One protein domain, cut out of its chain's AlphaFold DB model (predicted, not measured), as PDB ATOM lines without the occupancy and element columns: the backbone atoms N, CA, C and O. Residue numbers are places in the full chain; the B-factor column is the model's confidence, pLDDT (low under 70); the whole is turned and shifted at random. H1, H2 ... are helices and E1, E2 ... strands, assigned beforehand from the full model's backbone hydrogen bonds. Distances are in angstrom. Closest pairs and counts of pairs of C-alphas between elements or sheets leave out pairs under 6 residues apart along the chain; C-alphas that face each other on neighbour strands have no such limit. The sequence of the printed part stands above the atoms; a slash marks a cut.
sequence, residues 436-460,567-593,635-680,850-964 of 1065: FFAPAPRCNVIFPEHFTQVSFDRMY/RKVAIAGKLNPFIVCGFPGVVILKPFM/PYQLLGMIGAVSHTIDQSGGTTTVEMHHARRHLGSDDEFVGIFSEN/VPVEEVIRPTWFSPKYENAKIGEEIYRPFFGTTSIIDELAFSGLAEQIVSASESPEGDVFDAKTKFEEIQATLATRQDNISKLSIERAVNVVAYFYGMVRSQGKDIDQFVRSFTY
ATOM      1  N   PHE A 436      14.781  27.721 -26.716       90.38
ATOM      2  CA  PHE A 436      13.596  28.129 -27.496       90.38
ATOM      3  C   PHE A 436      12.532  28.944 -26.720       90.38
ATOM      4  O   PHE A 436      11.665  29.570 -27.330       90.38
ATOM      5  N   PHE A 437      12.591  28.961 -25.382       88.06
ATOM      6  CA  PHE A 437      11.783  29.839 -24.520       88.06
ATOM      7  C   PHE A 437      12.521  31.064 -23.988       88.06
ATOM      8  O   PHE A 437      11.900  31.870 -23.302       88.06
ATOM      9  N   ALA A 438      13.809  31.213 -24.277       93.12
ATOM     10  CA  ALA A 438      14.561  32.356 -23.808       93.12
ATOM     11  C   ALA A 438      14.147  33.645 -24.553       93.12
ATOM     12  O   ALA A 438      13.602  33.602 -25.660       93.12
ATOM     13  N   PRO A 439      14.409  34.815 -23.963       93.75
ATOM     14  CA  PRO A 439      14.248  36.104 -24.627       93.75
ATOM     15  C   PRO A 439      15.153  36.227 -25.850       93.75
ATOM     16  O   PRO A 439      16.304  35.809 -25.802       93.75
ATOM     17  N   ALA A 440      14.674  36.826 -26.940       96.12
ATOM     18  CA  ALA A 440      15.492  37.006 -28.140       96.12
ATOM     19  C   ALA A 440      16.650  38.006 -27.909       96.12
ATOM     20  O   ALA A 440      16.489  38.965 -27.140       96.12
ATOM     21  N   PRO A 441      17.812  37.826 -28.566       97.12
ATOM     22  CA  PRO A 441      18.790  38.897 -28.720       97.12
ATOM     23  C   PRO A 441      18.222  39.986 -29.644       97.12
ATOM     24  O   PRO A 441      17.427  39.689 -30.539       97.12
ATOM     25  N   ARG A 442      18.631  41.249 -29.465       95.38
ATOM     26  CA  ARG A 442      18.084  42.368 -30.264       95.38
ATOM     27  C   ARG A 442      18.310  42.216 -31.768       95.38
ATOM     28  O   ARG A 442      17.431  42.546 -32.557       95.38
ATOM     29  N   CYS A 443      19.444  41.641 -32.157       96.00
ATOM     30  CA  CYS A 443      19.756  41.346 -33.558       96.00
ATOM     31  C   CYS A 443      18.787  40.351 -34.231       96.00
ATOM     32  O   CYS A 443      18.688  40.334 -35.455       96.00
ATOM     33  N   ASN A 444      18.020  39.577 -33.453       97.50
ATOM     34  CA  ASN A 444      17.001  38.650 -33.957       97.50
ATOM     35  C   ASN A 444      15.584  39.256 -33.970       97.50
ATOM     36  O   ASN A 444      14.595  38.520 -34.044       97.50
ATOM     37  N   VAL A 445      15.460  40.584 -33.881       96.81
ATOM     38  CA  VAL A 445      14.186  41.278 -34.085       96.81
ATOM     39  C   VAL A 445      14.046  41.668 -35.550       96.81
ATOM     40  O   VAL A 445      14.842  42.422 -36.107       96.81
ATOM     41  N   ILE A 446      13.008  41.139 -36.187       97.06
ATOM     42  CA  ILE A 446      12.704  41.347 -37.596       97.06
ATOM     43  C   ILE A 446      11.512  42.298 -37.684       97.06
ATOM     44  O   ILE A 446      10.399  41.956 -37.283       97.06
ATOM     45  N   PHE A 447      11.757  43.493 -38.211       96.31
ATOM     46  CA  PHE A 447      10.754  44.537 -38.375       96.31
ATOM     47  C   PHE A 447      10.028  44.445 -39.734       96.31
ATOM     48  O   PHE A 447      10.528  43.782 -40.648       96.31
ATOM     49  N   PRO A 448       8.863  45.104 -39.903       95.12
ATOM     50  CA  PRO A 448       8.066  45.034 -41.131       95.12
ATOM     51  C   PRO A 448       8.808  45.368 -42.434       95.12
ATOM     52  O   PRO A 448       8.521  44.775 -43.464       95.12
ATOM     53  N   GLU A 449       9.756  46.304 -42.421       92.31
ATOM     54  CA  GLU A 449      10.546  46.712 -43.596       92.31
ATOM     55  C   GLU A 449      11.694  45.759 -43.948       92.31
ATOM     56  O   GLU A 449      12.288  45.888 -45.026       92.31
ATOM     57  N   HIS A 450      12.014  44.811 -43.062       93.44
ATOM     58  CA  HIS A 450      13.025  43.793 -43.324       93.44
ATOM     59  C   HIS A 450      12.507  42.685 -44.232       93.44
ATOM     60  O   HIS A 450      13.297  42.125 -44.988       93.44
ATOM     61  N   PHE A 451      11.211  42.371 -44.195       95.62
ATOM     62  CA  PHE A 451      10.640  41.270 -44.963       95.62
ATOM     63  C   PHE A 451       9.707  41.739 -46.079       95.62
ATOM     64  O   PHE A 451       9.011  42.742 -45.974       95.62
ATOM     65  N   THR A 452       9.676  40.968 -47.161       96.56
ATOM     66  CA  THR A 452       8.694  41.088 -48.243       96.56
ATOM     67  C   THR A 452       7.565  40.079 -48.064       96.56
ATOM     68  O   THR A 452       6.416  40.371 -48.391       96.56
ATOM     69  N   GLN A 453       7.875  38.909 -47.499       96.69
ATOM     70  CA  GLN A 453       6.925  37.833 -47.254       96.69
ATOM     71  C   GLN A 453       7.160  37.210 -45.878       96.69
ATOM     72  O   GLN A 453       8.292  36.922 -45.492       96.69
ATOM     73  N   VAL A 454       6.066  36.953 -45.162       96.88
ATOM     74  CA  VAL A 454       6.042  36.135 -43.945       96.88
ATOM     75  C   VAL A 454       4.922  35.117 -44.091       96.88
ATOM     76  O   VAL A 454       3.801  35.465 -44.458       96.88
ATOM     77  N   SER A 455       5.224  33.863 -43.784       96.62
ATOM     78  CA  SER A 455       4.253  32.776 -43.698       96.62
ATOM     79  C   SER A 455       4.324  32.145 -42.313       96.62
ATOM     80  O   SER A 455       5.409  31.989 -41.758       96.62
ATOM     81  N   PHE A 456       3.168  31.822 -41.739       96.00
ATOM     82  CA  PHE A 456       3.046  31.118 -40.466       96.00
ATOM     83  C   PHE A 456       2.239  29.850 -40.707       96.00
ATOM     84  O   PHE A 456       1.081  29.933 -41.118       96.00
ATOM     85  N   ASP A 457       2.859  28.704 -40.453       95.94
ATOM     86  CA  ASP A 457       2.243  27.393 -40.583       95.94
ATOM     87  C   ASP A 457       2.018  26.764 -39.204       95.94
ATOM     88  O   ASP A 457       2.891  26.777 -38.327       95.94
ATOM     89  N   ARG A 458       0.811  26.232 -39.010       93.94
ATOM     90  CA  ARG A 458       0.357  25.617 -37.763       93.94
ATOM     91  C   ARG A 458      -0.548  24.433 -38.074       93.94
ATOM     92  O   ARG A 458      -1.685  24.606 -38.508       93.94
ATOM     93  N   MET A 459      -0.086  23.234 -37.732       93.88
ATOM     94  CA  MET A 459      -0.843  21.996 -37.902       93.88
ATOM     95  C   MET A 459      -1.340  21.457 -36.552       93.88
ATOM     96  O   MET A 459      -0.642  20.702 -35.877       93.88
ATOM     97  N   TYR A 460      -2.585  21.780 -36.182       93.44
ATOM     98  CA  TYR A 460      -3.192  21.378 -34.900       93.44
ATOM     99  C   TYR A 460      -3.150  19.865 -34.624       93.44
ATOM    100  O   TYR A 460      -2.954  19.464 -33.484       93.44
ATOM    101  N   ARG A 567       5.097  24.130 -35.334       96.00
ATOM    102  CA  ARG A 567       4.784  25.519 -35.689       96.00
ATOM    103  C   ARG A 567       5.994  26.158 -36.357       96.00
ATOM    104  O   ARG A 567       7.057  26.276 -35.738       96.00
ATOM    105  N   LYS A 568       5.815  26.604 -37.599       96.44
ATOM    106  CA  LYS A 568       6.886  27.170 -38.422       96.44
ATOM    107  C   LYS A 568       6.550  28.580 -38.885       96.44
ATOM    108  O   LYS A 568       5.403  28.883 -39.202       96.44
ATOM    109  N   VAL A 569       7.559  29.440 -38.946       97.75
ATOM    110  CA  VAL A 569       7.472  30.743 -39.617       97.75
ATOM    111  C   VAL A 569       8.570  30.803 -40.657       97.75
ATOM    112  O   VAL A 569       9.731  30.619 -40.311       97.75
ATOM    113  N   ALA A 570       8.219  31.075 -41.909       97.81
ATOM    114  CA  ALA A 570       9.200  31.344 -42.953       97.81
ATOM    115  C   ALA A 570       9.096  32.804 -43.388       97.81
ATOM    116  O   ALA A 570       8.007  33.303 -43.691       97.81
ATOM    117  N   ILE A 571      10.239  33.479 -43.387       98.00
ATOM    118  CA  ILE A 571      10.389  34.906 -43.659       98.00
ATOM    119  C   ILE A 571      11.346  35.042 -44.831       98.00
ATOM    120  O   ILE A 571      12.403  34.420 -44.822       98.00
ATOM    121  N   ALA A 572      11.000  35.865 -45.811       97.75
ATOM    122  CA  ALA A 572      11.886  36.245 -46.902       97.75
ATOM    123  C   ALA A 572      11.914  37.770 -47.010       97.75
ATOM    124  O   ALA A 572      10.876  38.426 -46.888       97.75
ATOM    125  N   GLY A 573      13.102  38.339 -47.191       95.94
ATOM    126  CA  GLY A 573      13.294  39.775 -47.062       95.94
ATOM    127  C   GLY A 573      14.600  40.313 -47.621       95.94
ATOM    128  O   GLY A 573      15.345  39.606 -48.301       95.94
ATOM    129  N   LYS A 574      14.866  41.585 -47.308       93.88
ATOM    130  CA  LYS A 574      16.139  42.259 -47.586       93.88
ATOM    131  C   LYS A 574      17.285  41.525 -46.883       93.88
ATOM    132  O   LYS A 574      17.077  40.864 -45.866       93.88
ATOM    133  N   LEU A 575      18.499  41.655 -47.414       94.12
ATOM    134  CA  LEU A 575      19.701  41.124 -46.773       94.12
ATOM    135  C   LEU A 575      19.838  41.646 -45.331       94.12
ATOM    136  O   LEU A 575      19.947  42.851 -45.126       94.12
ATOM    137  N   ASN A 576      19.869  40.737 -44.357       94.56
ATOM    138  CA  ASN A 576      20.120  41.043 -42.952       94.56
ATOM    139  C   ASN A 576      21.122  40.028 -42.363       94.56
ATOM    140  O   ASN A 576      20.707  38.973 -41.878       94.56
ATOM    141  N   PRO A 577      22.433  40.330 -42.392       93.75
ATOM    142  CA  PRO A 577      23.487  39.436 -41.906       93.75
ATOM    143  C   PRO A 577      23.636  39.448 -40.373       93.75
ATOM    144  O   PRO A 577      24.407  38.671 -39.808       93.75
ATOM    145  N   PHE A 578      22.908  40.324 -39.673       95.00
ATOM    146  CA  PHE A 578      22.978  40.442 -38.218       95.00
ATOM    147  C   PHE A 578      22.170  39.355 -37.501       95.00
ATOM    148  O   PHE A 578      22.404  39.116 -36.319       95.00
ATOM    149  N   ILE A 579      21.271  38.660 -38.198       96.38
ATOM    150  CA  ILE A 579      20.463  37.584 -37.616       96.38
ATOM    151  C   ILE A 579      21.355  36.399 -37.237       96.38
ATOM    152  O   ILE A 579      22.228  35.984 -37.999       96.38
ATOM    153  N   VAL A 580      21.111  35.826 -36.062       96.75
ATOM    154  CA  VAL A 580      21.829  34.657 -35.557       96.75
ATOM    155  C   VAL A 580      20.894  33.456 -35.482       96.75
ATOM    156  O   VAL A 580      19.857  33.477 -34.812       96.75
ATOM    157  N   CYS A 581      21.303  32.379 -36.150       96.38
ATOM    158  CA  CYS A 581      20.631  31.089 -36.107       96.38
ATOM    159  C   CYS A 581      20.728  30.449 -34.712       96.38
ATOM    160  O   CYS A 581      21.595  30.788 -33.922       96.38
ATOM    161  N   GLY A 582      19.830  29.533 -34.374       96.00
ATOM    162  CA  GLY A 582      19.806  28.824 -33.103       96.00
ATOM    163  C   GLY A 582      19.307  29.649 -31.914       96.00
ATOM    164  O   GLY A 582      19.147  29.084 -30.843       96.00
ATOM    165  N   PHE A 583      19.045  30.945 -32.030       97.31
ATOM    166  CA  PHE A 583      18.532  31.741 -30.911       97.31
ATOM    167  C   PHE A 583      17.071  32.132 -31.148       97.31
ATOM    168  O   PHE A 583      16.606  32.118 -32.292       97.31
ATOM    169  N   PRO A 584      16.315  32.472 -30.092       97.00
ATOM    170  CA  PRO A 584      14.970  33.005 -30.246       97.00
ATOM    171  C   PRO A 584      14.971  34.257 -31.123       97.00
ATOM    172  O   PRO A 584      15.933  35.022 -31.137       97.00
ATOM    173  N   GLY A 585      13.895  34.468 -31.863       96.94
ATOM    174  CA  GLY A 585      13.669  35.628 -32.708       96.94
ATOM    175  C   GLY A 585      12.251  36.147 -32.554       96.94
ATOM    176  O   GLY A 585      11.346  35.427 -32.117       96.94
ATOM    177  N   VAL A 586      12.081  37.420 -32.895       96.50
ATOM    178  CA  VAL A 586      10.800  38.124 -32.844       96.50
ATOM    179  C   VAL A 586      10.502  38.687 -34.219       96.50
ATOM    180  O   VAL A 586      11.338  39.376 -34.795       96.50
ATOM    181  N   VAL A 587       9.298  38.449 -34.723       96.69
ATOM    182  CA  VAL A 587       8.809  39.054 -35.962       96.69
ATOM    183  C   VAL A 587       7.730  40.058 -35.617       96.69
ATOM    184  O   VAL A 587       6.667  39.688 -35.106       96.69
ATOM    185  N   ILE A 588       8.006  41.324 -35.920       94.81
ATOM    186  CA  ILE A 588       7.042  42.406 -35.815       94.81
ATOM    187  C   ILE A 588       6.280  42.485 -37.140       94.81
ATOM    188  O   ILE A 588       6.826  42.933 -38.142       94.81
ATOM    189  N   LEU A 589       5.023  42.034 -37.173       92.44
ATOM    190  CA  LEU A 589       4.241  41.962 -38.416       92.44
ATOM    191  C   LEU A 589       3.697  43.323 -38.854       92.44
ATOM    192  O   LEU A 589       3.582  43.600 -40.047       92.44
ATOM    193  N   LYS A 590       3.295  44.161 -37.894       87.25
ATOM    194  CA  LYS A 590       2.724  45.489 -38.154       87.25
ATOM    195  C   LYS A 590       3.228  46.501 -37.123       87.25
ATOM    196  O   LYS A 590       3.437  46.116 -35.968       87.25
ATOM    197  N   PRO A 591       3.371  47.787 -37.504       80.31
ATOM    198  CA  PRO A 591       3.604  48.855 -36.538       80.31
ATOM    199  C   PRO A 591       2.452  48.915 -35.538       80.31
ATOM    200  O   PRO A 591       1.283  48.804 -35.921       80.31
ATOM    201  N   PHE A 592       2.769  49.139 -34.266       80.06
ATOM    202  CA  PHE A 592       1.746  49.463 -33.284       80.06
ATOM    203  C   PHE A 592       1.413  50.953 -33.391       80.06
ATOM    204  O   PHE A 592       2.165  51.803 -32.926       80.06
ATOM    205  N   MET A 593       0.296  51.270 -34.046       78.25
ATOM    206  CA  MET A 593      -0.223  52.636 -34.112       78.25
ATOM    207  C   MET A 593      -1.312  52.800 -33.046       78.25
ATOM    208  O   MET A 593      -2.421  52.296 -33.246       78.25
ATOM    209  N   PRO A 635      -0.769  44.767 -32.579       73.19
ATOM    210  CA  PRO A 635      -0.727  43.773 -33.638       73.19
ATOM    211  C   PRO A 635      -0.126  42.454 -33.151       73.19
ATOM    212  O   PRO A 635       0.665  42.409 -32.209       73.19
ATOM    213  N   TYR A 636      -0.509  41.365 -33.818       82.50
ATOM    214  CA  TYR A 636       0.079  40.054 -33.572       82.50
ATOM    215  C   TYR A 636       1.565  40.079 -33.912       82.50
ATOM    216  O   TYR A 636       1.912  40.424 -35.039       82.50
ATOM    217  N   GLN A 637       2.400  39.666 -32.961       90.38
ATOM    218  CA  GLN A 637       3.818  39.410 -33.185       90.38
ATOM    219  C   GLN A 637       4.086  37.917 -33.022       90.38
ATOM    220  O   GLN A 637       3.359  37.210 -32.312       90.38
ATOM    221  N   LEU A 638       5.119  37.438 -33.705       94.12
ATOM    222  CA  LEU A 638       5.513  36.034 -33.681       94.12
ATOM    223  C   LEU A 638       6.839  35.901 -32.938       94.12
ATOM    224  O   LEU A 638       7.763  36.678 -33.157       94.12
ATOM    225  N   LEU A 639       6.919  34.912 -32.060       94.38
ATOM    226  CA  LEU A 639       8.128  34.478 -31.371       94.38
ATOM    227  C   LEU A 639       8.466  33.076 -31.839       94.38
ATOM    228  O   LEU A 639       7.557  32.298 -32.089       94.38
ATOM    229  N   GLY A 640       9.736  32.713 -31.894       95.25
ATOM    230  CA  GLY A 640      10.152  31.343 -32.195       95.25
ATOM    231  C   GLY A 640      11.665  31.226 -32.208       95.25
ATOM    232  O   GLY A 640      12.361  32.230 -32.136       95.25
ATOM    233  N   MET A 641      12.187  30.012 -32.290       96.62
ATOM    234  CA  MET A 641      13.623  29.758 -32.395       96.62
ATOM    235  C   MET A 641      14.033  29.799 -33.867       96.62
ATOM    236  O   MET A 641      13.424  29.100 -34.673       96.62
ATOM    237  N   ILE A 642      15.034  30.602 -34.232       97.69
ATOM    238  CA  ILE A 642      15.534  30.677 -35.611       97.69
ATOM    239  C   ILE A 642      16.268  29.375 -35.952       97.69
ATOM    240  O   ILE A 642      17.411  29.181 -35.558       97.69
ATOM    241  N   GLY A 643      15.613  28.471 -36.673       96.31
ATOM    242  CA  GLY A 643      16.133  27.149 -37.016       96.31
ATOM    243  C   GLY A 643      17.014  27.118 -38.256       96.31
ATOM    244  O   GLY A 643      17.865  26.243 -38.362       96.31
ATOM    245  N   ALA A 644      16.846  28.064 -39.176       97.44
ATOM    246  CA  ALA A 644      17.736  28.210 -40.318       97.44
ATOM    247  C   ALA A 644      17.783  29.662 -40.796       97.44
ATOM    248  O   ALA A 644      16.794  30.394 -40.704       97.44
ATOM    249  N   VAL A 645      18.937  30.065 -41.319       97.88
ATOM    250  CA  VAL A 645      19.130  31.352 -41.992       97.88
ATOM    251  C   VAL A 645      19.828  31.087 -43.315       97.88
ATOM    252  O   VAL A 645      20.819  30.358 -43.355       97.88
ATOM    253  N   SER A 646      19.323  31.683 -44.390       97.62
ATOM    254  CA  SER A 646      19.981  31.659 -45.688       97.62
ATOM    255  C   SER A 646      20.101  33.060 -46.273       97.62
ATOM    256  O   SER A 646      19.115  33.793 -46.373       97.62
ATOM    257  N   HIS A 647      21.318  33.437 -46.655       97.50
ATOM    258  CA  HIS A 647      21.616  34.698 -47.330       97.50
ATOM    259  C   HIS A 647      21.938  34.397 -48.784       97.50
ATOM    260  O   HIS A 647      22.860  33.634 -49.047       97.50
ATOM    261  N   THR A 648      21.220  35.006 -49.721       96.44
ATOM    262  CA  THR A 648      21.525  34.890 -51.153       96.44
ATOM    263  C   THR A 648      21.780  36.274 -51.711       96.44
ATOM    264  O   THR A 648      20.948  37.166 -51.562       96.44
ATOM    265  N   ILE A 649      22.952  36.468 -52.306       95.62
ATOM    266  CA  ILE A 649      23.416  37.750 -52.824       95.62
ATOM    267  C   ILE A 649      23.880  37.538 -54.257       95.62
ATOM    268  O   ILE A 649      24.773  36.735 -54.518       95.62
ATOM    269  N   ASP A 650      23.277  38.276 -55.174       93.25
ATOM    270  CA  ASP A 650      23.599  38.277 -56.592       93.25
ATOM    271  C   ASP A 650      23.584  39.715 -57.140       93.25
ATOM    272  O   ASP A 650      23.465  40.695 -56.397       93.25
ATOM    273  N   GLN A 651      23.731  39.858 -58.459       87.50
ATOM    274  CA  GLN A 651      23.765  41.166 -59.122       87.50
ATOM    275  C   GLN A 651      22.425  41.920 -59.038       87.50
ATOM    276  O   GLN A 651      22.391  43.137 -59.226       87.50
ATOM    277  N   SER A 652      21.320  41.219 -58.759       87.50
ATOM    278  CA  SER A 652      19.985  41.801 -58.592       87.50
ATOM    279  C   SER A 652      19.758  42.346 -57.178       87.50
ATOM    280  O   SER A 652      18.980  43.287 -56.992       87.50
ATOM    281  N   GLY A 653      20.483  41.821 -56.188       89.44
ATOM    282  CA  GLY A 653      20.461  42.294 -54.814       89.44
ATOM    283  C   GLY A 653      20.799  41.200 -53.808       89.44
ATOM    284  O   GLY A 653      21.219  40.099 -54.147       89.44
ATOM    285  N   GLY A 654      20.618  41.525 -52.531       92.31
ATOM    286  CA  GLY A 654      20.758  40.573 -51.437       92.31
ATOM    287  C   GLY A 654      19.409  40.286 -50.792       92.31
ATOM    288  O   GLY A 654      18.665  41.215 -50.463       92.31
ATOM    289  N   THR A 655      19.124  39.011 -50.559       95.38
ATOM    290  CA  THR A 655      17.944  38.540 -49.838       95.38
ATOM    291  C   THR A 655      18.355  37.704 -48.634       95.38
ATOM    292  O   THR A 655      19.405  37.060 -48.616       95.38
ATOM    293  N   THR A 656      17.547  37.747 -47.579       97.12
ATOM    294  CA  THR A 656      17.682  36.851 -46.428       97.12
ATOM    295  C   THR A 656      16.386  36.100 -46.231       97.12
ATOM    296  O   THR A 656      15.307  36.693 -46.228       97.12
ATOM    297  N   THR A 657      16.512  34.789 -46.076       97.88
ATOM    298  CA  THR A 657      15.421  33.907 -45.699       97.88
ATOM    299  C   THR A 657      15.693  33.336 -44.316       97.88
ATOM    300  O   THR A 657      16.825  32.988 -43.981       97.88
ATOM    301  N   VAL A 658      14.663  33.311 -43.478       98.19
ATOM    302  CA  VAL A 658      14.742  32.861 -42.087       98.19
ATOM    303  C   VAL A 658      13.623  31.859 -41.859       98.19
ATOM    304  O   VAL A 658      12.455  32.180 -42.084       98.19
ATOM    305  N   GLU A 659      13.971  30.661 -41.397       97.88
ATOM    306  CA  GLU A 659      13.011  29.674 -40.909       97.88
ATOM    307  C   GLU A 659      13.060  29.663 -39.383       97.88
ATOM    308  O   GLU A 659      14.108  29.438 -38.776       97.88
ATOM    309  N   MET A 660      11.920  29.914 -38.748       97.44
ATOM    310  CA  MET A 660      11.744  29.780 -37.309       97.44
ATOM    311  C   MET A 660      10.915  28.535 -37.010       97.44
ATOM    312  O   MET A 660       9.898  28.280 -37.657       97.44
ATOM    313  N   HIS A 661      11.313  27.798 -35.983       95.75
ATOM    314  CA  HIS A 661      10.554  26.700 -35.393       95.75
ATOM    315  C   HIS A 661      10.047  27.096 -34.008       95.75
ATOM    316  O   HIS A 661      10.439  28.128 -33.461       95.75
ATOM    317  N   HIS A 662       9.206  26.258 -33.402       95.31
ATOM    318  CA  HIS A 662       8.619  26.544 -32.090       95.31
ATOM    319  C   HIS A 662       7.867  27.881 -32.070       95.31
ATOM    320  O   HIS A 662       7.847  28.586 -31.058       95.31
ATOM    321  N   ALA A 663       7.287  28.245 -33.216       94.31
ATOM    322  CA  ALA A 663       6.703  29.555 -33.400       94.31
ATOM    323  C   ALA A 663       5.414  29.712 -32.580       94.31
ATOM    324  O   ALA A 663       4.569  28.822 -32.557       94.31
ATOM    325  N   ARG A 664       5.225  30.852 -31.924       91.12
ATOM    326  CA  ARG A 664       4.038  31.169 -31.122       91.12
ATOM    327  C   ARG A 664       3.709  32.650 -31.183       91.12
ATOM    328  O   ARG A 664       4.561  33.470 -31.523       91.12
ATOM    329  N   ARG A 665       2.493  33.016 -30.791       87.94
ATOM    330  CA  ARG A 665       2.150  34.425 -30.563       87.94
ATOM    331  C   ARG A 665       2.712  34.884 -29.222       87.94
ATOM    332  O   ARG A 665       2.651  34.155 -28.233       87.94
ATOM    333  N   HIS A 666       3.238  36.105 -29.164       76.94
ATOM    334  CA  HIS A 666       3.873  36.619 -27.942       76.94
ATOM    335  C   HIS A 666       2.909  36.785 -26.762       76.94
ATOM    336  O   HIS A 666       3.322  36.597 -25.626       76.94
ATOM    337  N   LEU A 667       1.632  37.070 -27.032       69.88
ATOM    338  CA  LEU A 667       0.576  37.185 -26.015       69.88
ATOM    339  C   LEU A 667       0.095  35.824 -25.476       69.88
ATOM    340  O   LEU A 667      -0.816  35.787 -24.655       69.88
ATOM    341  N   GLY A 668       0.592  34.702 -26.012       68.00
ATOM    342  CA  GLY A 668       0.100  33.362 -25.672       68.00
ATOM    343  C   GLY A 668      -1.382  33.133 -25.999       68.00
ATOM    344  O   GLY A 668      -1.947  32.120 -25.612       68.00
ATOM    345  N   SER A 669      -2.035  34.049 -26.723       63.78
ATOM    346  CA  SER A 669      -3.458  33.943 -27.078       63.78
ATOM    347  C   SER A 669      -3.762  32.780 -28.022       63.78
ATOM    348  O   SER A 669      -4.917  32.403 -28.197       63.78
ATOM    349  N   ASP A 670      -2.733  32.217 -28.654       66.62
ATOM    350  CA  ASP A 670      -2.808  31.024 -29.485       66.62
ATOM    351  C   ASP A 670      -2.696  29.713 -28.694       66.62
ATOM    352  O   ASP A 670      -2.908  28.648 -29.292       66.62
ATOM    353  N   ASP A 671      -2.370  29.776 -27.397       74.94
ATOM    354  CA  ASP A 671      -2.154  28.608 -26.554       74.94
ATOM    355  C   ASP A 671      -2.680  28.774 -25.116       74.94
ATOM    356  O   ASP A 671      -2.150  29.529 -24.301       74.94
ATOM    357  N   GLU A 672      -3.714  28.000 -24.783       69.94
ATOM    358  CA  GLU A 672      -4.409  28.063 -23.492       69.94
ATOM    359  C   GLU A 672      -3.528  27.739 -22.280       69.94
ATOM    360  O   GLU A 672      -3.876  28.118 -21.164       69.94
ATOM    361  N   PHE A 673      -2.382  27.076 -22.467       74.56
ATOM    362  CA  PHE A 673      -1.530  26.680 -21.352       74.56
ATOM    363  C   PHE A 673      -0.673  27.828 -20.835       74.56
ATOM    364  O   PHE A 673      -0.455  27.920 -19.631       74.56
ATOM    365  N   VAL A 674      -0.217  28.726 -21.711       71.25
ATOM    366  CA  VAL A 674       0.752  29.781 -21.367       71.25
ATOM    367  C   VAL A 674       0.213  30.714 -20.275       71.25
ATOM    368  O   VAL A 674       0.946  31.066 -19.350       71.25
ATOM    369  N   GLY A 675      -1.081  31.045 -20.326       63.53
ATOM    370  CA  GLY A 675      -1.737  31.920 -19.347       63.53
ATOM    371  C   GLY A 675      -1.962  31.296 -17.964       63.53
ATOM    372  O   GLY A 675      -2.198  32.019 -17.003       63.53
ATOM    373  N   ILE A 676      -1.866  29.970 -17.820       63.56
ATOM    374  CA  ILE A 676      -2.149  29.293 -16.540       63.56
ATOM    375  C   ILE A 676      -0.940  29.372 -15.589       63.56
ATOM    376  O   ILE A 676      -1.090  29.312 -14.371       63.56
ATOM    377  N   PHE A 677       0.273  29.566 -16.116       61.53
ATOM    378  CA  PHE A 677       1.508  29.595 -15.320       61.53
ATOM    379  C   PHE A 677       1.742  30.906 -14.560       61.53
ATOM    380  O   PHE A 677       2.663  30.981 -13.747       61.53
ATOM    381  N   SER A 678       0.937  31.943 -14.813       56.06
ATOM    382  CA  SER A 678       1.206  33.291 -14.313       56.06
ATOM    383  C   SER A 678       0.775  33.580 -12.877       56.06
ATOM    384  O   SER A 678       1.142  34.629 -12.361       56.06
ATOM    385  N   GLU A 679       0.028  32.710 -12.203       57.16
ATOM    386  CA  GLU A 679      -0.489  33.014 -10.862       57.16
ATOM    387  C   GLU A 679       0.105  32.092  -9.798       57.16
ATOM    388  O   GLU A 679      -0.508  31.123  -9.363       57.16
ATOM    389  N   ASN A 680       1.314  32.422  -9.334       56.53
ATOM    390  CA  ASN A 680       1.855  31.836  -8.110       56.53
ATOM    391  C   ASN A 680       1.663  32.818  -6.948       56.53
ATOM    392  O   ASN A 680       2.403  33.788  -6.782       56.53
ATOM    393  N   VAL A 850       5.320  35.078 -12.158       73.06
ATOM    394  CA  VAL A 850       6.572  34.585 -12.744       73.06
ATOM    395  C   VAL A 850       6.379  34.497 -14.265       73.06
ATOM    396  O   VAL A 850       5.388  33.900 -14.695       73.06
ATOM    397  N   PRO A 851       7.270  35.097 -15.079       78.12
ATOM    398  CA  PRO A 851       7.223  34.937 -16.526       78.12
ATOM    399  C   PRO A 851       7.215  33.451 -16.891       78.12
ATOM    400  O   PRO A 851       7.913  32.651 -16.261       78.12
ATOM    401  N   VAL A 852       6.417  33.070 -17.888       80.81
ATOM    402  CA  VAL A 852       6.250  31.662 -18.281       80.81
ATOM    403  C   VAL A 852       7.596  31.016 -18.634       80.81
ATOM    404  O   VAL A 852       7.827  29.842 -18.350       80.81
ATOM    405  N   GLU A 853       8.512  31.817 -19.178       83.88
ATOM    406  CA  GLU A 853       9.863  31.424 -19.556       83.88
ATOM    407  C   GLU A 853      10.649  30.878 -18.359       83.88
ATOM    408  O   GLU A 853      11.267  29.821 -18.458       83.88
ATOM    409  N   GLU A 854      10.551  31.528 -17.198       82.94
ATOM    410  CA  GLU A 854      11.233  31.107 -15.968       82.94
ATOM    411  C   GLU A 854      10.591  29.880 -15.319       82.94
ATOM    412  O   GLU A 854      11.255  29.117 -14.610       82.94
ATOM    413  N   VAL A 855       9.289  29.677 -15.539       82.12
ATOM    414  CA  VAL A 855       8.575  28.508 -15.012       82.12
ATOM    415  C   VAL A 855       8.956  27.246 -15.786       82.12
ATOM    416  O   VAL A 855       9.131  26.185 -15.184       82.12
ATOM    417  N   ILE A 856       9.094  27.372 -17.107       83.62
ATOM    418  CA  ILE A 856       9.426  26.269 -18.014       83.62
ATOM    419  C   ILE A 856      10.938  26.012 -18.053       83.62
ATOM    420  O   ILE A 856      11.348  24.888 -18.348       83.62
ATOM    421  N   ARG A 857      11.773  27.011 -17.724       85.69
ATOM    422  CA  ARG A 857      13.233  26.880 -17.745       85.69
ATOM    423  C   ARG A 857      13.694  25.674 -16.912       85.69
ATOM    424  O   ARG A 857      13.440  25.612 -15.698       85.69
ATOM    425  N   PRO A 858      14.401  24.720 -17.537       83.50
ATOM    426  CA  PRO A 858      14.965  23.595 -16.819       83.50
ATOM    427  C   PRO A 858      15.947  24.027 -15.731       83.50
ATOM    428  O   PRO A 858      16.712  24.969 -15.911       83.50
ATOM    429  N   THR A 859      15.984  23.318 -14.601       78.88
ATOM    430  CA  THR A 859      16.880  23.697 -13.489       78.88
ATOM    431  C   THR A 859      18.351  23.393 -13.763       78.88
ATOM    432  O   THR A 859      19.205  23.835 -13.001       78.88
ATOM    433  N   TRP A 860      18.642  22.598 -14.795       78.38
ATOM    434  CA  TRP A 860      20.006  22.333 -15.249       78.38
ATOM    435  C   TRP A 860      20.511  23.392 -16.224       78.38
ATOM    436  O   TRP A 860      21.674  23.335 -16.597       78.38
ATOM    437  N   PHE A 861      19.669  24.337 -16.652       85.00
ATOM    438  CA  PHE A 861      20.171  25.514 -17.345       85.00
ATOM    439  C   PHE A 861      20.806  26.429 -16.318       85.00
ATOM    440  O   PHE A 861      20.263  26.643 -15.226       85.00
ATOM    441  N   SER A 862      21.929  27.017 -16.697       87.38
ATOM    442  CA  SER A 862      22.553  28.028 -15.874       87.38
ATOM    443  C   SER A 862      21.581  29.179 -15.558       87.38
ATOM    444  O   SER A 862      20.779  29.574 -16.416       87.38
ATOM    445  N   PRO A 863      21.652  29.763 -14.346       87.69
ATOM    446  CA  PRO A 863      20.960  31.006 -14.010       87.69
ATOM    447  C   PRO A 863      21.268  32.165 -14.966       87.69
ATOM    448  O   PRO A 863      20.520  33.133 -15.006       87.69
ATOM    449  N   LYS A 864      22.339  32.085 -15.762       91.31
ATOM    450  CA  LYS A 864      22.659  33.101 -16.774       91.31
ATOM    451  C   LYS A 864      21.643  33.178 -17.911       91.31
ATOM    452  O   LYS A 864      21.509  34.224 -18.527       91.31
ATOM    453  N   TYR A 865      20.895  32.101 -18.161       91.38
ATOM    454  CA  TYR A 865      19.790  32.079 -19.128       91.38
ATOM    455  C   TYR A 865      18.471  32.616 -18.550       91.38
ATOM    456  O   TYR A 865      17.431  32.499 -19.197       91.38
ATOM    457  N   GLU A 866      18.489  33.180 -17.338       88.75
ATOM    458  CA  GLU A 866      17.346  33.909 -16.786       88.75
ATOM    459  C   GLU A 866      17.063  35.168 -17.600       88.75
ATOM    460  O   GLU A 866      17.986  35.831 -18.081       88.75
ATOM    461  N   ASN A 867      15.788  35.548 -17.685       88.00
ATOM    462  CA  ASN A 867      15.354  36.742 -18.404       88.00
ATOM    463  C   ASN A 867      16.167  37.973 -17.968       88.00
ATOM    464  O   ASN A 867      16.646  38.731 -18.798       88.00
ATOM    465  N   ALA A 868      16.400  38.145 -16.669       84.88
ATOM    466  CA  ALA A 868      17.110  39.314 -16.151       84.88
ATOM    467  C   ALA A 868      18.618  39.359 -16.478       84.88
ATOM    468  O   ALA A 868      19.231  40.402 -16.282       84.88
ATOM    469  N   LYS A 869      19.227  38.246 -16.911       90.56
ATOM    470  CA  LYS A 869      20.691  38.099 -17.020       90.56
ATOM    471  C   LYS A 869      21.179  37.753 -18.417       90.56
ATOM    472  O   LYS A 869      22.313  38.074 -18.762       90.56
ATOM    473  N   ILE A 870      20.336  37.120 -19.228       93.81
ATOM    474  CA  ILE A 870      20.734  36.555 -20.520       93.81
ATOM    475  C   ILE A 870      21.340  37.588 -21.472       93.81
ATOM    476  O   ILE A 870      22.267  37.279 -22.220       93.81
ATOM    477  N   GLY A 871      20.864  38.830 -21.433       93.50
ATOM    478  CA  GLY A 871      21.389  39.881 -22.287       93.50
ATOM    479  C   GLY A 871      22.834  40.258 -21.972       93.50
ATOM    480  O   GLY A 871      23.685  40.232 -22.863       93.50
ATOM    481  N   GLU A 872      23.132  40.563 -20.710       91.31
ATOM    482  CA  GLU A 872      24.473  40.970 -20.281       91.31
ATOM    483  C   GLU A 872      25.438  39.787 -20.156       91.31
ATOM    484  O   GLU A 872      26.582  39.884 -20.592       91.31
ATOM    485  N   GLU A 873      24.988  38.660 -19.604       93.00
ATOM    486  CA  GLU A 873      25.872  37.540 -19.281       93.00
ATOM    487  C   GLU A 873      26.070  36.547 -20.442       93.00
ATOM    488  O   GLU A 873      27.068  35.826 -20.448       93.00
ATOM    489  N   ILE A 874      25.160  36.498 -21.430       95.12
ATOM    490  CA  ILE A 874      25.234  35.565 -22.574       95.12
ATOM    491  C   ILE A 874      25.338  36.311 -23.910       95.12
ATOM    492  O   ILE A 874      26.332  36.159 -24.625       95.12
ATOM    493  N   TYR A 875      24.351  37.140 -24.265       96.62
ATOM    494  CA  TYR A 875      24.295  37.771 -25.593       96.62
ATOM    495  C   TYR A 875      25.392  38.807 -25.814       96.62
ATOM    496  O   TYR A 875      25.983  38.850 -26.899       96.62
ATOM    497  N   ARG A 876      25.748  39.594 -24.796       94.38
ATOM    498  CA  ARG A 876      26.808  40.597 -24.922       94.38
ATOM    499  C   ARG A 876      28.187  39.960 -25.136       94.38
ATOM    500  O   ARG A 876      28.895  40.399 -26.051       94.38
ATOM    501  N   PRO A 877      28.577  38.898 -24.406       92.94
ATOM    502  CA  PRO A 877      29.732  38.106 -24.785       92.94
ATOM    503  C   PRO A 877      29.581  37.553 -26.206       92.94
ATOM    504  O   PRO A 877      30.411  37.859 -27.059       92.94
ATOM    505  N   PHE A 878      28.529  36.778 -26.491       94.81
ATOM    506  CA  PHE A 878      28.426  35.979 -27.721       94.81
ATOM    507  C   PHE A 878      28.365  36.829 -28.993       94.81
ATOM    508  O   PHE A 878      29.055  36.536 -29.969       94.81
ATOM    509  N   PHE A 879      27.567  37.892 -28.965       95.19
ATOM    510  CA  PHE A 879      27.196  38.690 -30.132       95.19
ATOM    511  C   PHE A 879      27.582  40.152 -30.011       95.19
ATOM    512  O   PHE A 879      27.620  40.838 -31.022       95.19
ATOM    513  N   GLY A 880      27.862  40.645 -28.801       92.38
ATOM    514  CA  GLY A 880      28.047  42.078 -28.566       92.38
ATOM    515  C   GLY A 880      26.742  42.868 -28.597       92.38
ATOM    516  O   GLY A 880      26.786  44.084 -28.715       92.38
ATOM    517  N   THR A 881      25.597  42.191 -28.485       93.25
ATOM    518  CA  THR A 881      24.277  42.818 -28.360       93.25
ATOM    519  C   THR A 881      23.584  42.323 -27.096       93.25
ATOM    520  O   THR A 881      23.974  41.311 -26.520       93.25
ATOM    521  N   THR A 882      22.570  43.044 -26.649       94.31
ATOM    522  CA  THR A 882      21.789  42.744 -25.447       94.31
ATOM    523  C   THR A 882      20.509  41.980 -25.799       94.31
ATOM    524  O   THR A 882      20.264  41.617 -26.957       94.31
ATOM    525  N   SER A 883      19.681  41.678 -24.801       94.88
ATOM    526  CA  SER A 883      18.356  41.103 -25.024       94.88
ATOM    527  C   SER A 883      17.308  42.188 -25.302       94.88
ATOM    528  O   SER A 883      17.464  43.351 -24.925       94.88
ATOM    529  N   ILE A 884      16.199  41.801 -25.939       92.44
ATOM    530  CA  ILE A 884      15.026  42.670 -26.151       92.44
ATOM    531  C   ILE A 884      14.409  43.183 -24.841       92.44
ATOM    532  O   ILE A 884      13.807  44.250 -24.812       92.44
ATOM    533  N   ILE A 885      14.546  42.430 -23.749       89.25
ATOM    534  CA  ILE A 885      13.999  42.783 -22.429       89.25
ATOM    535  C   ILE A 885      14.876  43.782 -21.679       89.25
ATOM    536  O   ILE A 885      14.357  44.493 -20.823       89.25
ATOM    537  N   ASP A 886      16.158  43.906 -22.027       84.06
ATOM    538  CA  ASP A 886      17.059  44.840 -21.345       84.06
ATOM    539  C   ASP A 886      16.665  46.300 -21.613       84.06
ATOM    540  O   ASP A 886      16.957  47.182 -20.816       84.06
ATOM    541  N   GLU A 887      15.944  46.588 -22.702       68.12
ATOM    542  CA  GLU A 887      15.402  47.933 -22.955       68.12
ATOM    543  C   GLU A 887      14.317  48.350 -21.972       68.12
ATOM    544  O   GLU A 887      14.233  49.524 -21.613       68.12
ATOM    545  N   LEU A 888      13.531  47.393 -21.468       60.28
ATOM    546  CA  LEU A 888      12.604  47.667 -20.370       60.28
ATOM    547  C   LEU A 888      13.357  48.097 -19.110       60.28
ATOM    548  O   LEU A 888      12.794  48.772 -18.254       60.28
ATOM    549  N   ALA A 889      14.626  47.709 -18.991       51.97
ATOM    550  CA  ALA A 889      15.492  48.128 -17.909       51.97
ATOM    551  C   ALA A 889      15.910  49.611 -18.100       51.97
ATOM    552  O   ALA A 889      15.820  50.399 -17.159       51.97
ATOM    553  N   PHE A 890      16.243  50.048 -19.321       49.22
ATOM    554  CA  PHE A 890      16.650  51.436 -19.609       49.22
ATOM    555  C   PHE A 890      15.557  52.498 -19.382       49.22
ATOM    556  O   PHE A 890      15.888  53.664 -19.182       49.22
ATOM    557  N   SER A 891      14.269  52.139 -19.309       49.88
ATOM    558  CA  SER A 891      13.177  53.095 -19.036       49.88
ATOM    559  C   SER A 891      13.094  53.576 -17.566       49.88
ATOM    560  O   SER A 891      12.014  53.912 -17.073       49.88
ATOM    561  N   GLY A 892      14.211  53.561 -16.824       44.91
ATOM    562  CA  GLY A 892      14.303  53.889 -15.390       44.91
ATOM    563  C   GLY A 892      13.808  52.787 -14.440       44.91
ATOM    564  O   GLY A 892      13.819  52.960 -13.223       44.91
ATOM    565  N   LEU A 893      13.379  51.643 -14.982       42.75
ATOM    566  CA  LEU A 893      13.011  50.452 -14.214       42.75
ATOM    567  C   LEU A 893      14.261  49.686 -13.752       42.75
ATOM    568  O   LEU A 893      14.234  49.134 -12.660       42.75
ATOM    569  N   ALA A 894      15.368  49.711 -14.505       39.19
ATOM    570  CA  ALA A 894      16.656  49.142 -14.095       39.19
ATOM    571  C   ALA A 894      17.198  49.814 -12.843       39.19
ATOM    572  O   ALA A 894      17.589  49.109 -11.935       39.19
ATOM    573  N   GLU A 895      17.188  51.144 -12.734       42.56
ATOM    574  CA  GLU A 895      17.655  51.807 -11.508       42.56
ATOM    575  C   GLU A 895      16.822  51.378 -10.290       42.56
ATOM    576  O   GLU A 895      17.367  51.169  -9.208       42.56
ATOM    577  N   GLN A 896      15.517  51.135 -10.470       43.75
ATOM    578  CA  GLN A 896      14.638  50.583  -9.431       43.75
ATOM    579  C   GLN A 896      14.798  49.067  -9.201       43.75
ATOM    580  O   GLN A 896      14.438  48.583  -8.130       43.75
ATOM    581  N   ILE A 897      15.284  48.308 -10.188       42.00
ATOM    582  CA  ILE A 897      15.468  46.847 -10.129       42.00
ATOM    583  C   ILE A 897      16.878  46.483  -9.658       42.00
ATOM    584  O   ILE A 897      17.005  45.594  -8.831       42.00
ATOM    585  N   VAL A 898      17.925  47.174 -10.105       40.66
ATOM    586  CA  VAL A 898      19.313  47.048  -9.634       40.66
ATOM    587  C   VAL A 898      19.368  47.405  -8.150       40.66
ATOM    588  O   VAL A 898      19.822  46.574  -7.367       40.66
ATOM    589  N   SER A 899      18.725  48.510  -7.739       42.44
ATOM    590  CA  SER A 899      18.503  48.834  -6.316       42.44
ATOM    591  C   SER A 899      17.584  47.849  -5.570       42.44
ATOM    592  O   SER A 899      17.530  47.868  -4.343       42.44
ATOM    593  N   ALA A 900      16.854  46.976  -6.276       40.03
ATOM    594  CA  ALA A 900      16.053  45.902  -5.678       40.03
ATOM    595  C   ALA A 900      16.721  44.511  -5.730       40.03
ATOM    596  O   ALA A 900      16.254  43.605  -5.035       40.03
ATOM    597  N   SER A 901      17.760  44.325  -6.555       36.97
ATOM    598  CA  SER A 901      18.447  43.051  -6.823       36.97
ATOM    599  C   SER A 901      19.763  42.925  -6.058       36.97
ATOM    600  O   SER A 901      20.079  41.836  -5.577       36.97
ATOM    601  N   GLU A 902      20.458  44.042  -5.826       40.75
ATOM    602  CA  GLU A 902      21.332  44.177  -4.670       40.75
ATOM    603  C   GLU A 902      20.416  44.251  -3.462       40.75
ATOM    604  O   GLU A 902      19.948  45.316  -3.100       40.75
ATOM    605  N   SER A 903      20.040  43.110  -2.899       46.16
ATOM    606  CA  SER A 903      19.196  43.079  -1.713       46.16
ATOM    607  C   SER A 903      19.932  43.803  -0.581       46.16
ATOM    608  O   SER A 903      20.866  43.208  -0.035       46.16
ATOM    609  N   PRO A 904      19.536  45.012  -0.130       44.03
ATOM    610  CA  PRO A 904      19.939  45.422   1.186       44.03
ATOM    611  C   PRO A 904      18.890  44.784   2.094       44.03
ATOM    612  O   PRO A 904      17.787  45.298   2.286       44.03
ATOM    613  N   GLU A 905      19.219  43.645   2.695       48.91
ATOM    614  CA  GLU A 905      18.775  43.437   4.073       48.91
ATOM    615  C   GLU A 905      19.280  44.651   4.884       48.91
ATOM    616  O   GLU A 905      20.336  44.587   5.505       48.91
ATOM    617  N   GLY A 906      18.627  45.814   4.796       53.78
ATOM    618  CA  GLY A 906      19.360  47.072   4.971       53.78
ATOM    619  C   GLY A 906      18.562  48.358   4.832       53.78
ATOM    620  O   GLY A 906      18.875  49.286   5.571       53.78
ATOM    621  N   ASP A 907      17.540  48.422   3.970       62.53
ATOM    622  CA  ASP A 907      16.727  49.641   3.858       62.53
ATOM    623  C   ASP A 907      16.032  49.919   5.200       62.53
ATOM    624  O   ASP A 907      15.250  49.104   5.698       62.53
ATOM    625  N   VAL A 908      16.378  51.058   5.800       66.44
ATOM    626  CA  VAL A 908      15.839  51.520   7.078       66.44
ATOM    627  C   VAL A 908      14.578  52.328   6.795       66.44
ATOM    628  O   VAL A 908      14.641  53.418   6.231       66.44
ATOM    629  N   PHE A 909      13.424  51.789   7.181       75.00
ATOM    630  CA  PHE A 909      12.147  52.493   7.091       75.00
ATOM    631  C   PHE A 909      11.930  53.355   8.339       75.00
ATOM    632  O   PHE A 909      12.251  52.926   9.449       75.00
ATOM    633  N   ASP A 910      11.367  54.554   8.173       74.44
ATOM    634  CA  ASP A 910      10.918  55.367   9.308       74.44
ATOM    635  C   ASP A 910       9.706  54.682   9.955       74.44
ATOM    636  O   ASP A 910       8.765  54.266   9.276       74.44
ATOM    637  N   ALA A 911       9.699  54.601  11.284       67.19
ATOM    638  CA  ALA A 911       8.565  54.129  12.062       67.19
ATOM    639  C   ALA A 911       7.255  54.906  11.816       67.19
ATOM    640  O   ALA A 911       6.184  54.459  12.229       67.19
ATOM    641  N   LYS A 912       7.301  56.077  11.171       65.62
ATOM    642  CA  LYS A 912       6.102  56.813  10.736       65.62
ATOM    643  C   LYS A 912       5.471  56.274   9.452       65.62
ATOM    644  O   LYS A 912       4.277  56.501   9.246       65.62
ATOM    645  N   THR A 913       6.236  55.604   8.592       64.88
ATOM    646  CA  THR A 913       5.741  55.066   7.320       64.88
ATOM    647  C   THR A 913       4.721  53.963   7.598       64.88
ATOM    648  O   THR A 913       4.951  53.078   8.426       64.88
ATOM    649  N   LYS A 914       3.551  54.009   6.951       69.88
ATOM    650  CA  LYS A 914       2.498  53.026   7.245       69.88
ATOM    651  C   LYS A 914       2.902  51.651   6.720       69.88
ATOM    652  O   LYS A 914       3.464  51.523   5.637       69.88
ATOM    653  N   PHE A 915       2.528  50.598   7.447       64.94
ATOM    654  CA  PHE A 915       2.750  49.207   7.032       64.94
ATOM    655  C   PHE A 915       2.239  48.920   5.609       64.94
ATOM    656  O   PHE A 915       2.903  48.236   4.836       64.94
ATOM    657  N   GLU A 916       1.091  49.497   5.247       67.19
ATOM    658  CA  GLU A 916       0.497  49.384   3.910       67.19
ATOM    659  C   GLU A 916       1.376  50.017   2.819       67.19
ATOM    660  O   GLU A 916       1.473  49.469   1.727       67.19
ATOM    661  N   GLU A 917       2.074  51.116   3.112       69.88
ATOM    662  CA  GLU A 917       2.984  51.789   2.173       69.88
ATOM    663  C   GLU A 917       4.273  50.983   1.974       69.88
ATOM    664  O   GLU A 917       4.762  50.845   0.851       69.88
ATOM    665  N   ILE A 918       4.799  50.384   3.048       67.75
ATOM    666  CA  ILE A 918       5.957  49.480   2.988       67.75
ATOM    667  C   ILE A 918       5.588  48.220   2.195       67.75
ATOM    668  O   ILE A 918       6.329  47.813   1.298       67.75
ATOM    669  N   GLN A 919       4.419  47.630   2.466       67.00
ATOM    670  CA  GLN A 919       3.901  46.509   1.684       67.00
ATOM    671  C   GLN A 919       3.697  46.885   0.217       67.00
ATOM    672  O   GLN A 919       4.119  46.122  -0.646       67.00
ATOM    673  N   ALA A 920       3.121  48.054  -0.077       69.12
ATOM    674  CA  ALA A 920       2.930  48.531  -1.443       69.12
ATOM    675  C   ALA A 920       4.267  48.755  -2.164       69.12
ATOM    676  O   ALA A 920       4.410  48.360  -3.317       69.12
ATOM    677  N   THR A 921       5.277  49.313  -1.492       67.81
ATOM    678  CA  THR A 921       6.608  49.561  -2.075       67.81
ATOM    679  C   THR A 921       7.347  48.252  -2.357       67.81
ATOM    680  O   THR A 921       7.895  48.062  -3.445       67.81
ATOM    681  N   LEU A 922       7.323  47.309  -1.409       64.94
ATOM    682  CA  LEU A 922       7.932  45.987  -1.569       64.94
ATOM    683  C   LEU A 922       7.195  45.139  -2.614       64.94
ATOM    684  O   LEU A 922       7.849  44.457  -3.407       64.94
ATOM    685  N   ALA A 923       5.861  45.215  -2.656       65.94
ATOM    686  CA  ALA A 923       5.050  44.605  -3.704       65.94
ATOM    687  C   ALA A 923       5.375  45.218  -5.069       65.94
ATOM    688  O   ALA A 923       5.631  44.472  -5.999       65.94
ATOM    689  N   THR A 924       5.507  46.544  -5.175       66.19
ATOM    690  CA  THR A 924       5.848  47.236  -6.430       66.19
ATOM    691  C   THR A 924       7.247  46.863  -6.933       66.19
ATOM    692  O   THR A 924       7.415  46.603  -8.123       66.19
ATOM    693  N   ARG A 925       8.257  46.771  -6.052       63.47
ATOM    694  CA  ARG A 925       9.611  46.311  -6.429       63.47
ATOM    695  C   ARG A 925       9.598  44.859  -6.922       63.47
ATOM    696  O   ARG A 925      10.218  44.543  -7.937       63.47
ATOM    697  N   GLN A 926       8.885  43.971  -6.229       60.12
ATOM    698  CA  GLN A 926       8.781  42.563  -6.627       60.12
ATOM    699  C   GLN A 926       7.934  42.386  -7.897       60.12
ATOM    700  O   GLN A 926       8.266  41.546  -8.738       60.12
ATOM    701  N   ASP A 927       6.903  43.214  -8.064       63.72
ATOM    702  CA  ASP A 927       6.121  43.326  -9.284       63.72
ATOM    703  C   ASP A 927       7.026  43.762 -10.422       63.72
ATOM    704  O   ASP A 927       7.022  43.094 -11.442       63.72
ATOM    705  N   ASN A 928       7.869  44.783 -10.259       61.81
ATOM    706  CA  ASN A 928       8.793  45.248 -11.298       61.81
ATOM    707  C   ASN A 928       9.722  44.136 -11.819       61.81
ATOM    708  O   ASN A 928       9.909  44.031 -13.027       61.81
ATOM    709  N   ILE A 929      10.205  43.237 -10.954       56.00
ATOM    710  CA  ILE A 929      10.958  42.039 -11.378       56.00
ATOM    711  C   ILE A 929      10.060  41.073 -12.169       56.00
ATOM    712  O   ILE A 929      10.475  40.504 -13.173       56.00
ATOM    713  N   SER A 930       8.799  40.919 -11.759       58.88
ATOM    714  CA  SER A 930       7.782  40.148 -12.490       58.88
ATOM    715  C   SER A 930       7.381  40.782 -13.841       58.88
ATOM    716  O   SER A 930       6.826  40.103 -14.704       58.88
ATOM    717  N   LYS A 931       7.701  42.071 -14.067       63.94
ATOM    718  CA  LYS A 931       7.439  42.793 -15.328       63.94
ATOM    719  C   LYS A 931       8.472  42.498 -16.428       63.94
ATOM    720  O   LYS A 931       8.201  42.833 -17.580       63.94
ATOM    721  N   LEU A 932       9.607  41.857 -16.134       72.38
ATOM    722  CA  LEU A 932      10.603  41.445 -17.140       72.38
ATOM    723  C   LEU A 932      10.126  40.188 -17.893       72.38
ATOM    724  O   LEU A 932      10.581  39.068 -17.662       72.38
ATOM    725  N   SER A 933       9.161  40.385 -18.789       80.75
ATOM    726  CA  SER A 933       8.592  39.338 -19.648       80.75
ATOM    727  C   SER A 933       8.836  39.654 -21.120       80.75
ATOM    728  O   SER A 933       8.839  40.824 -21.517       80.75
ATOM    729  N   ILE A 934       8.984  38.604 -21.934       87.31
ATOM    730  CA  ILE A 934       9.131  38.735 -23.390       87.31
ATOM    731  C   ILE A 934       7.935  39.492 -23.975       87.31
ATOM    732  O   ILE A 934       8.109  40.403 -24.779       87.31
ATOM    733  N   GLU A 935       6.724  39.160 -23.525       81.38
ATOM    734  CA  GLU A 935       5.476  39.774 -23.978       81.38
ATOM    735  C   GLU A 935       5.519  41.309 -23.909       81.38
ATOM    736  O   GLU A 935       5.218  42.003 -24.885       81.38
ATOM    737  N   ARG A 936       5.943  41.846 -22.761       79.81
ATOM    738  CA  ARG A 936       6.020  43.294 -22.541       79.81
ATOM    739  C   ARG A 936       7.107  43.941 -23.383       79.81
ATOM    740  O   ARG A 936       6.854  44.995 -23.957       79.81
ATOM    741  N   ALA A 937       8.277  43.312 -23.481       86.25
ATOM    742  CA  ALA A 937       9.380  43.839 -24.280       86.25
ATOM    743  C   ALA A 937       8.973  43.979 -25.744       86.25
ATOM    744  O   ALA A 937       9.124  45.044 -26.332       86.25
ATOM    745  N   VAL A 938       8.348  42.942 -26.301       88.38
ATOM    746  CA  VAL A 938       7.862  42.949 -27.685       88.38
ATOM    747  C   VAL A 938       6.843  44.065 -27.924       88.38
ATOM    748  O   VAL A 938       6.920  44.755 -28.940       88.38
ATOM    749  N   ASN A 939       5.912  44.286 -26.992       84.19
ATOM    750  CA  ASN A 939       4.938  45.374 -27.104       84.19
ATOM    751  C   ASN A 939       5.602  46.758 -27.061       84.19
ATOM    752  O   ASN A 939       5.222  47.636 -27.833       84.19
ATOM    753  N   VAL A 940       6.597  46.950 -26.190       83.44
ATOM    754  CA  VAL A 940       7.340  48.213 -26.075       83.44
ATOM    755  C   VAL A 940       8.164  48.493 -27.334       83.44
ATOM    756  O   VAL A 940       8.084  49.590 -27.878       83.44
ATOM    757  N   VAL A 941       8.868  47.494 -27.868       88.62
ATOM    758  CA  VAL A 941       9.627  47.639 -29.120       88.62
ATOM    759  C   VAL A 941       8.693  47.945 -30.294       88.62
ATOM    760  O   VAL A 941       8.948  48.866 -31.071       88.62
ATOM    761  N   ALA A 942       7.562  47.237 -30.400       88.44
ATOM    762  CA  ALA A 942       6.561  47.505 -31.432       88.44
ATOM    763  C   ALA A 942       5.958  48.918 -31.317       88.44
ATOM    764  O   ALA A 942       5.641  49.530 -32.342       88.44
ATOM    765  N   TYR A 943       5.815  49.436 -30.091       84.56
ATOM    766  CA  TYR A 943       5.374  50.803 -29.814       84.56
ATOM    767  C   TYR A 943       6.401  51.846 -30.246       84.56
ATOM    768  O   TYR A 943       6.042  52.748 -31.001       84.56
ATOM    769  N   PHE A 944       7.669  51.711 -29.847       85.44
ATOM    770  CA  PHE A 944       8.720  52.643 -30.264       85.44
ATOM    771  C   PHE A 944       8.876  52.681 -31.781       85.44
ATOM    772  O   PHE A 944       8.918  53.758 -32.373       85.44
ATOM    773  N   TYR A 945       8.841  51.517 -32.426       89.19
ATOM    774  CA  TYR A 945       8.830  51.430 -33.880       89.19
ATOM    775  C   TYR A 945       7.617  52.155 -34.499       89.19
ATOM    776  O   TYR A 945       7.753  52.933 -35.446       89.19
ATOM    777  N   GLY A 946       6.420  51.961 -33.933       86.56
ATOM    778  CA  GLY A 946       5.207  52.673 -34.342       86.56
ATOM    779  C   GLY A 946       5.315  54.194 -34.186       86.56
ATOM    780  O   GLY A 946       4.901  54.929 -35.085       86.56
ATOM    781  N   MET A 947       5.928  54.665 -33.097       82.50
ATOM    782  CA  MET A 947       6.189  56.086 -32.853       82.50
ATOM    783  C   MET A 947       7.141  56.682 -33.887       82.50
ATOM    784  O   MET A 947       6.793  57.694 -34.496       82.50
ATOM    785  N   VAL A 948       8.299  56.055 -34.121       86.69
ATOM    786  CA  VAL A 948       9.294  56.496 -35.119       86.69
ATOM    787  C   VAL A 948       8.630  56.649 -36.487       86.69
ATOM    788  O   VAL A 948       8.748  57.700 -37.120       86.69
ATOM    789  N   ARG A 949       7.827  55.652 -36.882       88.69
ATOM    790  CA  ARG A 949       7.060  55.678 -38.130       88.69
ATOM    791  C   ARG A 949       6.010  56.793 -38.166       88.69
ATOM    792  O   ARG A 949       5.878  57.458 -39.188       88.69
ATOM    793  N   SER A 950       5.265  57.010 -37.079       84.31
ATOM    794  CA  SER A 950       4.239  58.066 -37.004       84.31
ATOM    795  C   SER A 950       4.822  59.482 -37.049       84.31
ATOM    796  O   SER A 950       4.182  60.393 -37.562       84.31
ATOM    797  N   GLN A 951       6.049  59.657 -36.550       86.75
ATOM    798  CA  GLN A 951       6.759  60.936 -36.523       86.75
ATOM    799  C   GLN A 951       7.520  61.221 -37.828       86.75
ATOM    800  O   GLN A 951       8.136  62.275 -37.943       86.75
ATOM    801  N   GLY A 952       7.516  60.290 -38.791       88.38
ATOM    802  CA  GLY A 952       8.267  60.428 -40.042       88.38
ATOM    803  C   GLY A 952       9.788  60.458 -39.847       88.38
ATOM    804  O   GLY A 952      10.493  61.031 -40.673       88.38
ATOM    805  N   LYS A 953      10.295  59.884 -38.747       90.50
ATOM    806  CA  LYS A 953      11.737  59.735 -38.499       90.50
ATOM    807  C   LYS A 953      12.313  58.611 -39.366       90.50
ATOM    808  O   LYS A 953      11.571  57.759 -39.849       90.50
ATOM    809  N   ASP A 954      13.634  58.603 -39.536       88.31
ATOM    810  CA  ASP A 954      14.332  57.557 -40.289       88.31
ATOM    811  C   ASP A 954      14.170  56.190 -39.597       88.31
ATOM    812  O   ASP A 954      14.707  55.936 -38.515       88.31
ATOM    813  N   ILE A 955      13.369  55.327 -40.225       90.81
ATOM    814  CA  ILE A 955      13.060  53.984 -39.735       90.81
ATOM    815  C   ILE A 955      14.287  53.083 -39.865       90.81
ATOM    816  O   ILE A 955      14.589  52.350 -38.927       90.81
ATOM    817  N   ASP A 956      15.012  53.161 -40.983       89.12
ATOM    818  CA  ASP A 956      16.169  52.304 -41.239       89.12
ATOM    819  C   ASP A 956      17.278  52.598 -40.214       89.12
ATOM    820  O   ASP A 956      17.908  51.674 -39.693       89.12
ATOM    821  N   GLN A 957      17.457  53.869 -39.832       87.62
ATOM    822  CA  GLN A 957      18.393  54.254 -38.773       87.62
ATOM    823  C   GLN A 957      17.998  53.691 -37.397       87.62
ATOM    824  O   GLN A 957      18.867  53.181 -36.689       87.62
ATOM    825  N   PHE A 958      16.716  53.766 -37.011       90.75
ATOM    826  CA  PHE A 958      16.226  53.193 -35.746       90.75
ATOM    827  C   PHE A 958      16.398  51.673 -35.716       90.75
ATOM    828  O   PHE A 958      16.866  51.098 -34.737       90.75
ATOM    829  N   VAL A 959      16.023  51.012 -36.803       91.25
ATOM    830  CA  VAL A 959      16.070  49.557 -36.899       91.25
ATOM    831  C   VAL A 959      17.506  49.071 -36.870       91.25
ATOM    832  O   VAL A 959      17.814  48.110 -36.164       91.25
ATOM    833  N   ARG A 960      18.405  49.764 -37.575       87.12
ATOM    834  CA  ARG A 960      19.831  49.475 -37.512       87.12
ATOM    835  C   ARG A 960      20.364  49.691 -36.105       87.12
ATOM    836  O   ARG A 960      20.967  48.767 -35.584       87.12
ATOM    837  N   SER A 961      20.119  50.836 -35.464       88.44
ATOM    838  CA  SER A 961      20.633  51.085 -34.107       88.44
ATOM    839  C   SER A 961      20.106  50.079 -33.079       88.44
ATOM    840  O   SER A 961      20.832  49.709 -32.160       88.44
ATOM    841  N   PHE A 962      18.880  49.586 -33.260       91.81
ATOM    842  CA  PHE A 962      18.285  48.565 -32.403       91.81
ATOM    843  C   PHE A 962      18.866  47.164 -32.650       91.81
ATOM    844  O   PHE A 962      19.225  46.461 -31.706       91.81
ATOM    845  N   THR A 963      18.927  46.729 -33.913       93.19
ATOM    846  CA  THR A 963      19.326  45.356 -34.293       93.19
ATOM    847  C   THR A 963      20.832  45.177 -34.435       93.19
ATOM    848  O   THR A 963      21.301  44.052 -34.626       93.19
ATOM    849  N   TYR A 964      21.588  46.269 -34.332       92.00
ATOM    850  CA  TYR A 964      23.026  46.271 -34.499       92.00
ATOM    851  C   TYR A 964      23.710  45.243 -33.591       92.00
ATOM    852  O   TYR A 964      23.400  45.088 -32.403       92.00
TER     853      TYR A 964
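AT A GLANCE: This is residues 436 to 460, 567 to 593, 635 to 680 and 850 to 964 of the 1065 residues of an uncharacterized protein of Spirochaetes bacterium (UniProt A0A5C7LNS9). What shape stands out first? One twisted sheet of five strands is folded back on itself, E1 and E2 facing E4 and E3 with E5 as the hinge; H7 packs on E3 and E4 and folds back into H8. At the other end H5, E6 and H6 make an arm, where residues 902 to 908 and 911 to 917 stick out. What is it made of? The printed part has 213 residues with eight named helices and six named strands, in the order E1 E2 E3 E4 E5 H1 H2 H3 H4 H5 E6 H6 H7 H8, class mixed; the sheet, E1 E2 E5 E4 E3, is antiparallel. The whole is compact, radius of gyration of the C-alphas 19.1 A, yet elongated, 73 by 41 by 34 A.

IN THESE COORDINATES: Where are the strands? E1 is residues 451 to 457, from C-alpha 451 at (10.640, 41.270, -44.963); E2 is 568 to 574, E3 584 to 588, E4 637 to 650 (30.7 A), E5 653 to 665 (31.4 A) and E6 908 to 910. E4 bends by 96 degrees at residue 640, E5 by 90 degrees at residue 662. Where are the helices? H1 is 674 to 678, H2 852 to 856, H3 870 to 879, H4 886 to 890, H5 893 to 901, H6 915 to 930 (22.1 A), H7 934 to 950 (24.1 A) and H8 955 to 963, ending at C-alpha 963 at (19.326, 45.356, -34.293).

HOW THE PARTS SIT: Which atoms pair across the sheet? N 455 and O 570 are 2.8 A apart in E1 and E2, N 571 and O 658 2.9 A in E2 and E5, N 646 and O 657 2.8 A in the hairpin E4 and E5, N 587 and O 638 2.8 A in E3 and E4, each within hydrogen-bond range. What meets H7? H7 is on the sheet, over E4 and E3, at a height of 8.8 A; the closest C-alphas to E3 are those of Ala 942 and Ile 588, 6.7 A. Its residues 945 to 949 alone touch H8, a helical hairpin at a shallow tilt of 25 degrees, opposite ways, closest C-alphas Arg 949 and Ile 955, 6.4 A. What of the other helices? H5 touches residues 925 to 929 of H6, about perpendicular at 73 degrees, closest C-alphas Ala 900 and Arg 925, 6.5 A; H1 touches H2, closest C-alphas Phe 677 and Val 852, 6.0 A; H3 is close but not clearly touching H4, closest C-alphas Gly 871 and Asp 886, 6.7 A. Every O i to N i+4 pair is within hydrogen-bond range in H2, H4, H5, H6, H7 and H8, but 4 of 6 in H3 and 0 of 1 in H1, with 0 of 2 O i to N i+3 pairs.

THE WHOLE: Where is it cut? Residues 461 to 566, 594 to 634 and 681 to 849 are not printed, with C-alpha gaps of 9.0 A, 8.9 A and 7.2 A. Where is confidence low? Among the 54 residues under 70 are 887 to 908 and 911 to 931; the link H2 to H3 is long.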